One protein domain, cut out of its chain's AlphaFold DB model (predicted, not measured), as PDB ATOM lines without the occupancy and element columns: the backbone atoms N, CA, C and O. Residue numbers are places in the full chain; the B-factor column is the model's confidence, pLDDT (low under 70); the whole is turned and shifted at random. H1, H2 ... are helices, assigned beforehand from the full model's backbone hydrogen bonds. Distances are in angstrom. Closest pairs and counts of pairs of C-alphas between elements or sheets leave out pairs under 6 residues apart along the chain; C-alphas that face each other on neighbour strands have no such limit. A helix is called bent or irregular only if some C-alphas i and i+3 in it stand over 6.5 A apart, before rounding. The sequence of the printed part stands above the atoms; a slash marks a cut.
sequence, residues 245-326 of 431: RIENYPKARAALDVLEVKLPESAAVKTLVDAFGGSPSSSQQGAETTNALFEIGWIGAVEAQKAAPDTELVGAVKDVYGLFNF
ATOM      1  N   ARG A 245     -43.010  49.664  -7.284       94.88
ATOM      2  CA  ARG A 245     -41.577  49.947  -7.163       94.88
ATOM      3  C   ARG A 245     -41.087  50.741  -8.367       94.88
ATOM      4  O   ARG A 245     -40.541  50.189  -9.324       94.88
ATOM      5  N   ILE A 246     -41.314  52.053  -8.340       94.19
ATOM      6  CA  ILE A 246     -41.021  52.981  -9.447       94.19
ATOM      7  C   ILE A 246     -39.570  52.868  -9.951       94.19
ATOM      8  O   ILE A 246     -39.323  53.008 -11.149       94.19
ATOM      9  N   GLU A 247     -38.612  52.558  -9.076       96.00
ATOM     10  CA  GLU A 247     -37.208  52.335  -9.428       96.00
ATOM     11  C   GLU A 247     -36.984  51.142 -10.378       96.00
ATOM     12  O   GLU A 247     -36.026  51.147 -11.153       96.00
ATOM     13  N   ASN A 248     -37.890  50.159 -10.379       96.88
ATOM     14  CA  ASN A 248     -37.834  48.970 -11.230       96.88
ATOM     15  C   ASN A 248     -38.578  49.142 -12.569       96.88
ATOM     16  O   ASN A 248     -38.399  48.319 -13.468       96.88
ATOM     17  N   TYR A 249     -39.347  50.223 -12.758       95.75
ATOM     18  CA  TYR A 249     -40.146  50.457 -13.972       95.75
ATOM     19  C   TYR A 249     -39.348  50.386 -15.291       95.75
ATOM     20  O   TYR A 249     -39.816  49.730 -16.223       95.75
ATOM     21  N   PRO A 250     -38.125  50.954 -15.411       96.25
ATOM     22  CA  PRO A 250     -37.336  50.825 -16.640       96.25
ATOM     23  C   PRO A 250     -36.937  49.374 -16.953       96.25
ATOM     24  O   PRO A 250     -36.820  49.009 -18.122       96.25
ATOM     25  N   LYS A 251     -36.742  48.547 -15.916       97.38
ATOM     26  CA  LYS A 251     -36.392  47.127 -16.046       97.38
ATOM     27  C   LYS A 251     -37.604  46.311 -16.494       97.38
ATOM     28  O   LYS A 251     -37.509  45.575 -17.469       97.38
ATOM     29  N   ALA A 252     -38.748  46.526 -15.843       97.25
ATOM     30  CA  ALA A 252     -40.019  45.902 -16.203       97.25
ATOM     31  C   ALA A 252     -40.440  46.243 -17.643       97.25
ATOM     32  O   ALA A 252     -40.885  45.365 -18.376       97.25
ATOM     33  N   ARG A 253     -40.220  47.486 -18.100       96.75
ATOM     34  CA  ARG A 253     -40.501  47.877 -19.490       96.75
ATOM     35  C   ARG A 253     -39.618  47.139 -20.500       96.75
ATOM     36  O   ARG A 253     -40.145  46.586 -21.455       96.75
ATOM     37  N   ALA A 254     -38.307  47.070 -20.262       97.62
ATOM     38  CA  ALA A 254     -37.400  46.305 -21.123       97.62
ATOM     39  C   ALA A 254     -37.740  44.801 -21.138       97.62
ATOM     40  O   ALA A 254     -37.606  44.143 -22.167       97.62
ATOM     41  N   ALA A 255     -38.222  44.264 -20.015       98.38
ATOM     42  CA  ALA A 255     -38.708  42.895 -19.925       98.38
ATOM     43  C   ALA A 255     -40.007  42.667 -20.722       98.38
ATOM     44  O   ALA A 255     -40.123  41.646 -21.396       98.38
ATOM     45  N   LEU A 256     -40.951  43.616 -20.722       98.19
ATOM     46  CA  LEU A 256     -42.145  43.550 -21.576       98.19
ATOM     47  C   LEU A 256     -41.785  43.548 -23.067       98.19
ATOM     48  O   LEU A 256     -42.346  42.749 -23.813       98.19
ATOM     49  N   ASP A 257     -40.808  44.355 -23.489       98.06
ATOM     50  CA  ASP A 257     -40.330  44.359 -24.879       98.06
ATOM     51  C   ASP A 257     -39.698  42.989 -25.266       98.06
ATOM     52  O   ASP A 257     -39.858  42.515 -26.392       98.06
ATOM     53  N   VAL A 258     -39.032  42.296 -24.326       98.50
ATOM     54  CA  VAL A 258     -38.551  40.906 -24.515       98.50
ATOM     55  C   VAL A 258     -39.715  39.916 -24.614       98.50
ATOM     56  O   VAL A 258     -39.714  39.056 -25.498       98.50
ATOM     57  N   LEU A 259     -40.719  40.023 -23.737       98.56
ATOM     58  CA  LEU A 259     -41.897  39.151 -23.760       98.56
ATOM     59  C   LEU A 259     -42.713  39.329 -25.047       98.56
ATOM     60  O   LEU A 259     -43.172  38.331 -25.593       98.56
ATOM     61  N   GLU A 260     -42.835  40.544 -25.586       98.31
ATOM     62  CA  GLU A 260     -43.513  40.802 -26.865       98.31
ATOM     63  C   GLU A 260     -42.817  40.089 -28.040       98.31
ATOM     64  O   GLU A 260     -43.479  39.525 -28.910       98.31
ATOM     65  N   VAL A 261     -41.480  40.020 -28.037       98.50
ATOM     66  CA  VAL A 261     -40.706  39.279 -29.052       98.50
ATOM     67  C   VAL A 261     -40.806  37.759 -28.868       98.50
ATOM     68  O   VAL A 261     -40.856  37.022 -29.855       98.50
ATOM     69  N   LYS A 262     -40.817  37.270 -27.621       98.31
ATOM     70  CA  LYS A 262     -40.848  35.830 -27.294       98.31
ATOM     71  C   LYS A 262     -42.248  35.219 -27.415       98.31
ATOM     72  O   LYS A 262     -42.371  34.051 -27.775       98.31
ATOM     73  N   LEU A 263     -43.288  35.998 -27.115       98.31
ATOM     74  CA  LEU A 263     -44.689  35.583 -27.012       98.31
ATOM     75  C   LEU A 263     -45.619  36.528 -27.816       98.31
ATOM     76  O   LEU A 263     -46.614  37.009 -27.268       98.31
ATOM     77  N   PRO A 264     -45.361  36.786 -29.116       98.06
ATOM     78  CA  PRO A 264     -46.046  37.831 -29.894       98.06
ATOM     79  C   PRO A 264     -47.558  37.617 -30.058       98.06
ATOM     80  O   PRO A 264     -48.290  38.549 -30.390       98.06
ATOM     81  N   GLU A 265     -48.052  36.400 -29.817       97.94
ATOM     82  CA  GLU A 265     -49.477  36.069 -29.876       97.94
ATOM     83  C   GLU A 265     -50.176  36.058 -28.506       97.94
ATOM     84  O   GLU A 265     -51.403  35.986 -28.475       97.94
ATOM     85  N   SER A 266     -49.454  36.189 -27.382       98.19
ATOM     86  CA  SER A 266     -50.082  36.230 -26.051       98.19
ATOM     87  C   SER A 266     -50.932  37.493 -25.891       98.19
ATOM     88  O   SER A 266     -50.470  38.616 -26.108       98.19
ATOM     89  N   ALA A 267     -52.195  37.296 -25.501       98.06
ATOM     90  CA  ALA A 267     -53.091  38.387 -25.146       98.06
ATOM     91  C   ALA A 267     -52.641  39.056 -23.839       98.06
ATOM     92  O   ALA A 267     -52.583  40.280 -23.785       98.06
ATOM     93  N   ALA A 268     -52.229  38.272 -22.835       98.00
ATOM     94  CA  ALA A 268     -51.716  38.793 -21.572       98.00
ATOM     95  C   ALA A 268     -50.508  39.721 -21.755       98.00
ATOM     96  O   ALA A 268     -50.489  40.817 -21.198       98.00
ATOM     97  N   VAL A 269     -49.528  39.345 -22.587       98.38
ATOM     98  CA  VAL A 269     -48.373  40.218 -22.866       98.38
ATOM     99  C   VAL A 269     -48.814  41.548 -23.481       98.38
ATOM    100  O   VAL A 269     -48.326  42.591 -23.054       98.38
ATOM    101  N   LYS A 270     -49.779  41.542 -24.411       97.94
ATOM    102  CA  LYS A 270     -50.336  42.770 -25.013       97.94
ATOM    103  C   LYS A 270     -51.041  43.641 -23.968       97.94
ATOM    104  O   LYS A 270     -50.720  44.821 -23.861       97.94
ATOM    105  N   THR A 271     -51.896  43.051 -23.128       96.94
ATOM    106  CA  THR A 271     -52.556  43.745 -22.007       96.94
ATOM    107  C   THR A 271     -51.546  44.421 -21.076       96.94
ATOM    108  O   THR A 271     -51.737  45.574 -20.694       96.94
ATOM    109  N   LEU A 272     -50.439  43.751 -20.740       96.69
ATOM    110  CA  LEU A 272     -49.392  44.320 -19.881       96.69
ATOM    111  C   LEU A 272     -48.550  45.386 -20.599       96.69
ATOM    112  O   LEU A 272     -48.196  46.395 -19.989       96.69
ATOM    113  N   VAL A 273     -48.252  45.207 -21.889       96.38
ATOM    114  CA  VAL A 273     -47.568  46.212 -22.722       96.38
ATOM    115  C   VAL A 273     -48.376  47.507 -22.812       96.38
ATOM    116  O   VAL A 273     -47.770  48.579 -22.739       96.38
ATOM    117  N   ASP A 274     -49.704  47.412 -22.919       94.75
ATOM    118  CA  ASP A 274     -50.622  48.555 -22.927       94.75
ATOM    119  C   ASP A 274     -50.746  49.186 -21.528       94.75
ATOM    120  O   ASP A 274     -50.527  50.392 -21.370       94.75
ATOM    121  N   ALA A 275     -51.007  48.381 -20.488       93.50
ATOM    122  CA  ALA A 275     -51.149  48.851 -19.104       93.50
ATOM    123  C   ALA A 275     -49.878  49.541 -18.568       93.50
ATOM    124  O   ALA A 275     -49.976  50.513 -17.819       93.50
ATOM    125  N   PHE A 276     -48.691  49.088 -18.985       93.06
ATOM    126  CA  PHE A 276     -47.385  49.635 -18.592       93.06
ATOM    127  C   PHE A 276     -46.632  50.274 -19.780       93.06
ATOM    128  O   PHE A 276     -45.398  50.306 -19.836       93.06
ATOM    129  N   GLY A 277     -47.376  50.792 -20.766       85.12
ATOM    130  CA  GLY A 277     -46.846  51.593 -21.881       85.12
ATOM    131  C   GLY A 277     -46.733  53.090 -21.583       85.12
ATOM    132  O   GLY A 277     -45.965  53.798 -22.235       85.12
ATOM    133  N   GLY A 278     -47.490  53.579 -20.597       82.19
ATOM    134  CA  GLY A 278     -47.534  54.986 -20.203       82.19
ATOM    135  C   GLY A 278     -46.478  55.390 -19.169       82.19
ATOM    136  O   GLY A 278     -45.434  54.753 -19.001       82.19
ATOM    137  N   SER A 279     -46.766  56.469 -18.438       80.25
ATOM    138  CA  SER A 279     -46.064  56.786 -17.190       80.25
ATOM    139  C   SER A 279     -46.570  55.889 -16.049       80.25
ATOM    140  O   SER A 279     -47.733  55.482 -16.084       80.25
ATOM    141  N   PRO A 280     -45.780  55.659 -14.981       77.81
ATOM    142  CA  PRO A 280     -46.236  54.869 -13.831       77.81
ATOM    143  C   PRO A 280     -47.537  55.393 -13.201       77.81
ATOM    144  O   PRO A 280     -48.388  54.622 -12.790       77.81
ATOM    145  N   SER A 281     -47.746  56.713 -13.213       67.69
ATOM    146  CA  SER A 281     -48.978  57.374 -12.749       67.69
ATOM    147  C   SER A 281     -50.212  57.175 -13.645       67.69
ATOM    148  O   SER A 281     -51.250  57.781 -13.388       67.69
ATOM    149  N   SER A 282     -50.098  56.400 -14.726       61.41
ATOM    150  CA  SER A 282     -51.177  56.132 -15.689       61.41
ATOM    151  C   SER A 282     -51.458  54.642 -15.901       61.41
ATOM    152  O   SER A 282     -52.267  54.305 -16.764       61.41
ATOM    153  N   SER A 283     -50.819  53.753 -15.131       61.78
ATOM    154  CA  SER A 283     -51.032  52.310 -15.255       61.78
ATOM    155  C   SER A 283     -52.450  51.920 -14.845       61.78
ATOM    156  O   SER A 283     -52.852  52.174 -13.708       61.78
ATOM    157  N   GLN A 284     -53.192  51.276 -15.745       63.66
ATOM    158  CA  GLN A 284     -54.524  50.759 -15.438       63.66
ATOM    159  C   GLN A 284     -54.411  49.428 -14.690       63.66
ATOM    160  O   GLN A 284     -53.923  48.433 -15.226       63.66
ATOM    161  N   GLN A 285     -54.871  49.427 -13.442       74.31
ATOM    162  CA  GLN A 285     -54.999  48.228 -12.620       74.31
ATOM    163  C   GLN A 285     -56.459  47.755 -12.621       74.31
ATOM    164  O   GLN A 285     -57.380  48.565 -12.736       74.31
ATOM    165  N   GLY A 286     -56.667  46.442 -12.542       86.25
ATOM    166  CA  GLY A 286     -57.983  45.811 -12.627       86.25
ATOM    167  C   GLY A 286     -57.883  44.338 -13.023       86.25
ATOM    168  O   GLY A 286     -56.797  43.847 -13.332       86.25
ATOM    169  N   ALA A 287     -59.024  43.641 -13.039       90.75
ATOM    170  CA  ALA A 287     -59.103  42.188 -13.240       90.75
ATOM    171  C   ALA A 287     -58.332  41.682 -14.473       90.75
ATOM    172  O   ALA A 287     -57.640  40.671 -14.393       90.75
ATOM    173  N   GLU A 288     -58.419  42.390 -15.604       94.44
ATOM    174  CA  GLU A 288     -57.728  42.020 -16.846       94.44
ATOM    175  C   GLU A 288     -56.199  42.100 -16.703       94.44
ATOM    176  O   GLU A 288     -55.503  41.164 -17.091       94.44
ATOM    177  N   THR A 289     -55.676  43.159 -16.076       94.56
ATOM    178  CA  THR A 289     -54.241  43.313 -15.783       94.56
ATOM    179  C   THR A 289     -53.757  42.252 -14.789       94.56
ATOM    180  O   THR A 289     -52.697  41.662 -14.993       94.56
ATOM    181  N   THR A 290     -54.538  41.953 -13.745       94.69
ATOM    182  CA  THR A 290     -54.205  40.919 -12.748       94.69
ATOM    183  C   THR A 290     -54.194  39.517 -13.360       94.69
ATOM    184  O   THR A 290     -53.245  38.762 -13.153       94.69
ATOM    185  N   ASN A 291     -55.194  39.183 -14.181       96.62
ATOM    186  CA  ASN A 291     -55.241  37.916 -14.913       96.62
ATOM    187  C   ASN A 291     -54.086  37.799 -15.917       96.62
ATOM    188  O   ASN A 291     -53.474  36.739 -16.026       96.62
ATOM    189  N   ALA A 292     -53.732  38.891 -16.600       97.69
ATOM    190  CA  ALA A 292     -52.586  38.920 -17.502       97.69
ATOM    191  C   ALA A 292     -51.248  38.714 -16.765       97.69
ATOM    192  O   ALA A 292     -50.384  37.994 -17.268       97.69
ATOM    193  N   LEU A 293     -51.080  39.282 -15.561       97.31
ATOM    194  CA  LEU A 293     -49.932  38.983 -14.697       97.31
ATOM    195  C   LEU A 293     -49.884  37.485 -14.363       97.31
ATOM    196  O   LEU A 293     -48.867  36.845 -14.627       97.31
ATOM    197  N   PHE A 294     -50.979  36.907 -13.856       97.44
ATOM    198  CA  PHE A 294     -51.032  35.482 -13.512       97.44
ATOM    199  C   PHE A 294     -50.760  34.557 -14.710       97.44
ATOM    200  O   PHE A 294     -50.031  33.577 -14.543       97.44
ATOM    201  N   GLU A 295     -51.247  34.880 -15.914       98.31
ATOM    202  CA  GLU A 295     -50.918  34.135 -17.140       98.31
ATOM    203  C   GLU A 295     -49.406  34.159 -17.420       98.31
ATOM    204  O   GLU A 295     -48.806  33.094 -17.577       98.31
ATOM    205  N   ILE A 296     -48.746  35.328 -17.427       98.50
ATOM    206  CA  ILE A 296     -47.293  35.373 -17.692       98.50
ATOM    207  C   ILE A 296     -46.464  34.753 -16.557       98.50
ATOM    208  O   ILE A 296     -45.416  34.162 -16.824       98.50
ATOM    209  N   GLY A 297     -46.933  34.838 -15.307       98.19
ATOM    210  CA  GLY A 297     -46.315  34.191 -14.149       98.19
ATOM    211  C   GLY A 297     -46.333  32.667 -14.276       98.19
ATOM    212  O   GLY A 297     -45.304  32.017 -14.077       98.19
ATOM    213  N   TRP A 298     -47.473  32.111 -14.695       98.19
ATOM    214  CA  TRP A 298     -47.632  30.693 -15.019       98.19
ATOM    215  C   TRP A 298     -46.777  30.269 -16.224       98.19
ATOM    216  O   TRP A 298     -46.034  29.295 -16.109       98.19
ATOM    217  N   ILE A 299     -46.774  31.026 -17.332       98.56
ATOM    218  CA  ILE A 299     -45.901  30.748 -18.494       98.56
ATOM    219  C   ILE A 299     -44.432  30.683 -18.054       98.56
ATOM    220  O   ILE A 299     -43.712  29.755 -18.429       98.56
ATOM    221  N   GLY A 300     -43.987  31.634 -17.228       98.38
ATOM    222  CA  GLY A 300     -42.640  31.631 -16.664       98.38
ATOM    223  C   GLY A 300     -42.360  30.391 -15.811       98.38
ATOM    224  O   GLY A 300     -41.284  29.804 -15.932       98.38
ATOM    225  N   ALA A 301     -43.307  29.969 -14.967       97.94
ATOM    226  CA  ALA A 301     -43.160  28.785 -14.120       97.94
ATOM    227  C   ALA A 301     -43.060  27.488 -14.945       97.94
ATOM    228  O   ALA A 301     -42.152  26.687 -14.714       97.94
ATOM    229  N   VAL A 302     -43.919  27.322 -15.957       98.06
ATOM    230  CA  VAL A 302     -43.873  26.202 -16.915       98.06
ATOM    231  C   VAL A 302     -42.554  26.196 -17.696       98.06
ATOM    232  O   VAL A 302     -41.952  25.139 -17.883       98.06
ATOM    233  N   GLU A 303     -42.064  27.358 -18.140       98.38
ATOM    234  CA  GLU A 303     -40.765  27.474 -18.815       98.38
ATOM    235  C   GLU A 303     -39.611  27.054 -17.893       98.38
ATOM    236  O   GLU A 303     -38.757  26.261 -18.292       98.38
ATOM    237  N   ALA A 304     -39.614  27.526 -16.644       97.75
ATOM    238  CA  ALA A 304     -38.575  27.242 -15.655       97.75
ATOM    239  C   ALA A 304     -38.470  25.752 -15.268       97.75
ATOM    240  O   ALA A 304     -37.392  25.313 -14.868       97.75
ATOM    241  N   GLN A 305     -39.548  24.971 -15.409       96.31
ATOM    242  CA  GLN A 305     -39.565  23.525 -15.141       96.31
ATOM    243  C   GLN A 305     -39.030  22.662 -16.304       96.31
ATOM    244  O   GLN A 305     -38.842  21.452 -16.144       96.31
ATOM    245  N   LYS A 306     -38.749  23.239 -17.480       97.12
ATOM    246  CA  LYS A 306     -38.214  22.481 -18.627       97.12
ATOM    247  C   LYS A 306     -36.787  21.989 -18.371       97.12
ATOM    248  O   LYS A 306     -35.995  22.618 -17.680       97.12
ATOM    249  N   ALA A 307     -36.402  20.897 -19.036       97.44
ATOM    250  CA  ALA A 307     -35.037  20.359 -18.964       97.44
ATOM    251  C   ALA A 307     -33.952  21.313 -19.521       97.44
ATOM    252  O   ALA A 307     -32.770  21.151 -19.217       97.44
ATOM    253  N   ALA A 308     -34.347  22.287 -20.344       98.00
ATOM    254  CA  ALA A 308     -33.510  23.380 -20.830       98.00
ATOM    255  C   ALA A 308     -34.375  24.654 -20.971       98.00
ATOM    256  O   ALA A 308     -34.912  24.883 -22.055       98.00
ATOM    257  N   PRO A 309     -34.565  25.434 -19.889       98.19
ATOM    258  CA  PRO A 309     -35.411  26.630 -19.897       98.19
ATOM    259  C   PRO A 309     -34.851  27.762 -20.765       98.19
ATOM    260  O   PRO A 309     -33.639  28.000 -20.775       98.19
ATOM    261  N   ASP A 310     -35.731  28.536 -21.398       98.56
ATOM    262  CA  ASP A 310     -35.413  29.877 -21.894       98.56
ATOM    263  C   ASP A 310     -35.240  30.838 -20.704       98.56
ATOM    264  O   ASP A 310     -36.187  31.428 -20.178       98.56
ATOM    265  N   THR A 311     -33.995  30.981 -20.249       98.44
ATOM    266  CA  THR A 311     -33.642  31.825 -19.099       98.44
ATOM    267  C   THR A 311     -33.859  33.320 -19.346       98.44
ATOM    268  O   THR A 311     -33.973  34.072 -18.380       98.44
ATOM    269  N   GLU A 312     -33.947  33.757 -20.604       98.56
ATOM    270  CA  GLU A 312     -34.271  35.139 -20.969       98.56
ATOM    271  C   GLU A 312     -35.771  35.404 -20.783       98.56
ATOM    272  O   GLU A 312     -36.133  36.416 -20.183       98.56
ATOM    273  N   LEU A 313     -36.639  34.464 -21.180       98.69
ATOM    274  CA  LEU A 313     -38.080  34.527 -20.902       98.69
ATOM    275  C   LEU A 313     -38.353  34.503 -19.390       98.69
ATOM    276  O   LEU A 313     -39.039  35.385 -18.874       98.69
ATOM    277  N   VAL A 314     -37.781  33.536 -18.665       98.62
ATOM    278  CA  VAL A 314     -37.954  33.410 -17.203       98.62
ATOM    279  C   VAL A 314     -37.443  34.659 -16.469       98.62
ATOM    280  O   VAL A 314     -38.083  35.129 -15.526       98.62
ATOM    281  N   GLY A 315     -36.316  35.224 -16.916       98.56
ATOM    282  CA  GLY A 315     -35.783  36.484 -16.398       98.56
ATOM    283  C   GLY A 315     -36.721  37.666 -16.645       98.56
ATOM    284  O   GLY A 315     -36.987  38.430 -15.720       98.56
ATOM    285  N   ALA A 316     -37.282  37.780 -17.851       98.69
ATOM    286  CA  ALA A 316     -38.227  38.839 -18.192       98.69
ATOM    287  C   ALA A 316     -39.517  38.765 -17.351       98.69
ATOM    288  O   ALA A 316     -39.950  39.782 -16.812       98.69
ATOM    289  N   VAL A 317     -40.089  37.573 -17.140       98.62
ATOM    290  CA  VAL A 317     -41.256  37.401 -16.249       98.62
ATOM    291  C   VAL A 317     -40.946  37.887 -14.827       98.62
ATOM    292  O   VAL A 317     -41.716  38.670 -14.266       98.62
ATOM    293  N   LYS A 318     -39.794  37.501 -14.255       98.44
ATOM    294  CA  LYS A 318     -39.363  37.987 -12.930       98.44
ATOM    295  C   LYS A 318     -39.148  39.501 -12.891       98.44
ATOM    296  O   LYS A 318     -39.465  40.126 -11.883       98.44
ATOM    297  N   ASP A 319     -38.645  40.101 -13.965       98.44
ATOM    298  CA  ASP A 319     -38.384  41.541 -14.034       98.44
ATOM    299  C   ASP A 319     -39.660  42.383 -14.169       98.44
ATOM    300  O   ASP A 319     -39.705  43.487 -13.623       98.44
ATOM    301  N   VAL A 320     -40.712  41.857 -14.810       98.12
ATOM    302  CA  VAL A 320     -42.060  42.452 -14.761       98.12
ATOM    303  C   VAL A 320     -42.626  42.368 -13.345       98.12
ATOM    304  O   VAL A 320     -43.054  43.379 -12.798       98.12
ATOM    305  N   TYR A 321     -42.570  41.195 -12.711       97.75
ATOM    306  CA  TYR A 321     -43.064  41.012 -11.342       97.75
ATOM    307  C   TYR A 321     -42.289  41.827 -10.295       97.75
ATOM    308  O   TYR A 321     -42.873  42.300  -9.321       97.75
ATOM    309  N   GLY A 322     -40.999  42.082 -10.525       97.12
ATOM    310  CA  GLY A 322     -40.171  42.956  -9.693       97.12
ATOM    311  C   GLY A 322     -40.639  44.417  -9.637       97.12
ATOM    312  O   GLY A 322     -40.174  45.161  -8.770       97.12
ATOM    313  N   LEU A 323     -41.564  44.842 -10.505       96.56
ATOM    314  CA  LEU A 323     -42.229  46.143 -10.411       96.56
ATOM    315  C   LEU A 323     -43.137  46.269  -9.175       96.56
ATOM    316  O   LEU A 323     -43.450  47.387  -8.782       96.56
ATOM    317  N   PHE A 324     -43.549  45.167  -8.547       96.44
ATOM    318  CA  PHE A 324     -44.617  45.177  -7.550       96.44
ATOM    319  C   PHE A 324     -44.150  44.693  -6.173       96.44
ATOM    320  O   PHE A 324     -43.542  43.631  -6.024       96.44
ATOM    321  N   ASN A 325     -44.538  45.426  -5.133       95.81
ATOM    322  CA  ASN A 325     -44.742  44.850  -3.813       95.81
ATOM    323  C   ASN A 325     -46.201  44.379  -3.742       95.81
ATOM    324  O   ASN A 325     -47.107  45.176  -3.511       95.81
ATOM    325  N   PHE A 326     -46.417  43.085  -3.987       95.81
ATOM    326  CA  PHE A 326     -47.738  42.469  -3.875       95.81
ATOM    327  C   PHE A 326     -48.277  42.490  -2.444       95.81
ATOM    328  O   PHE A 326     -47.533  42.281  -1.480       95.81
TER     329      PHE A 326
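AT A GLANCE: This is residues 245 to 326 of the 431 residues of the protein "Tyrosinase" of Sorangium cellulosum (strain So ce56) (UniProt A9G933). Two helical hairpins, H1 with H2 and H3 with H4, pack on each other in a closed ring of contacts, H1 to H2 to H3 to H4 and back to H1, with each helix running opposite ways to the next. The helices cross at mixed angles, and the links after H2 and after H3 reach to opposite ends of the longest axis. The printed part has 82 residues with four named helices, H1 to H4 in order along the chain, and no named strand; the class is all helix. It is compact, with a radius of gyration of the C-alphas of 12.0 A, and elongated, spanning 40 by 24 by 24 A.

HOW THE PARTS SIT: H1, residues 246 to 262, touches H2, residues 267 to 275, with its residues 253 to 260 alone. Their closest C-alphas, those of Leu 256 and Val 273, are 6.1 A apart, and the two form a helical hairpin at a shallow tilt of 34 degrees, only just short of steep. H3, residues 287 to 304, touches H2 with its residues 288 to 296 alone. The closest C-alphas, of Ala 268 and Ala 292, are 4.2 A apart, and the tilt is steep at 56 degrees, opposite ways. H3 and H4, residues 311 to 321, form the second helical hairpin at a shallow tilt of 29 degrees; their closest C-alphas, of Gly 300 and Val 314, are 5.0 A apart. H4 touches H1 at a steep tilt of 41 degrees, opposite ways, with the C-alphas of Ala 252 and Val 320 closest at 4.3 A. The helix packing is part aligned and part crossed, two of the four touching pairs being at a shallow tilt. H1 is apart from H3, and H2 from H4. In H2, H3 and H4 every O i to N i+4 pair is within hydrogen-bond range; in H1 11 of 13 are.

IN THESE COORDINATES: H1 begins with C-alpha 246 at (-41.021, 52.981, -9.447) and is 24.8 A long. It is irregular, with C-alphas 247 and 250 7.4 A apart, and has a kink of 26 degrees near residue 253. H2 is 12.2 A long. H3, the longest helix by residues, runs 25.5 A from C-alpha 287 at (-59.103, 42.188, -13.240). H4 is 15.3 A long and ends with C-alpha 321 at (-43.064, 41.012, -11.342).

THE WHOLE: The two C-alphas farthest apart, of Ser 281 and Ala 307, are 40.0 A apart, while those of Arg 245 and Phe 326, the first and last printed, are 10.2 A apart. The printed part has no cut. The link from H1 to H2 is tight, that from H3 to H4 short, and that from H2 to H3 long, with 11 residues. The mean pLDDT of the printed part is 94.4, and residues 281 to 284, in the long link, are under 70.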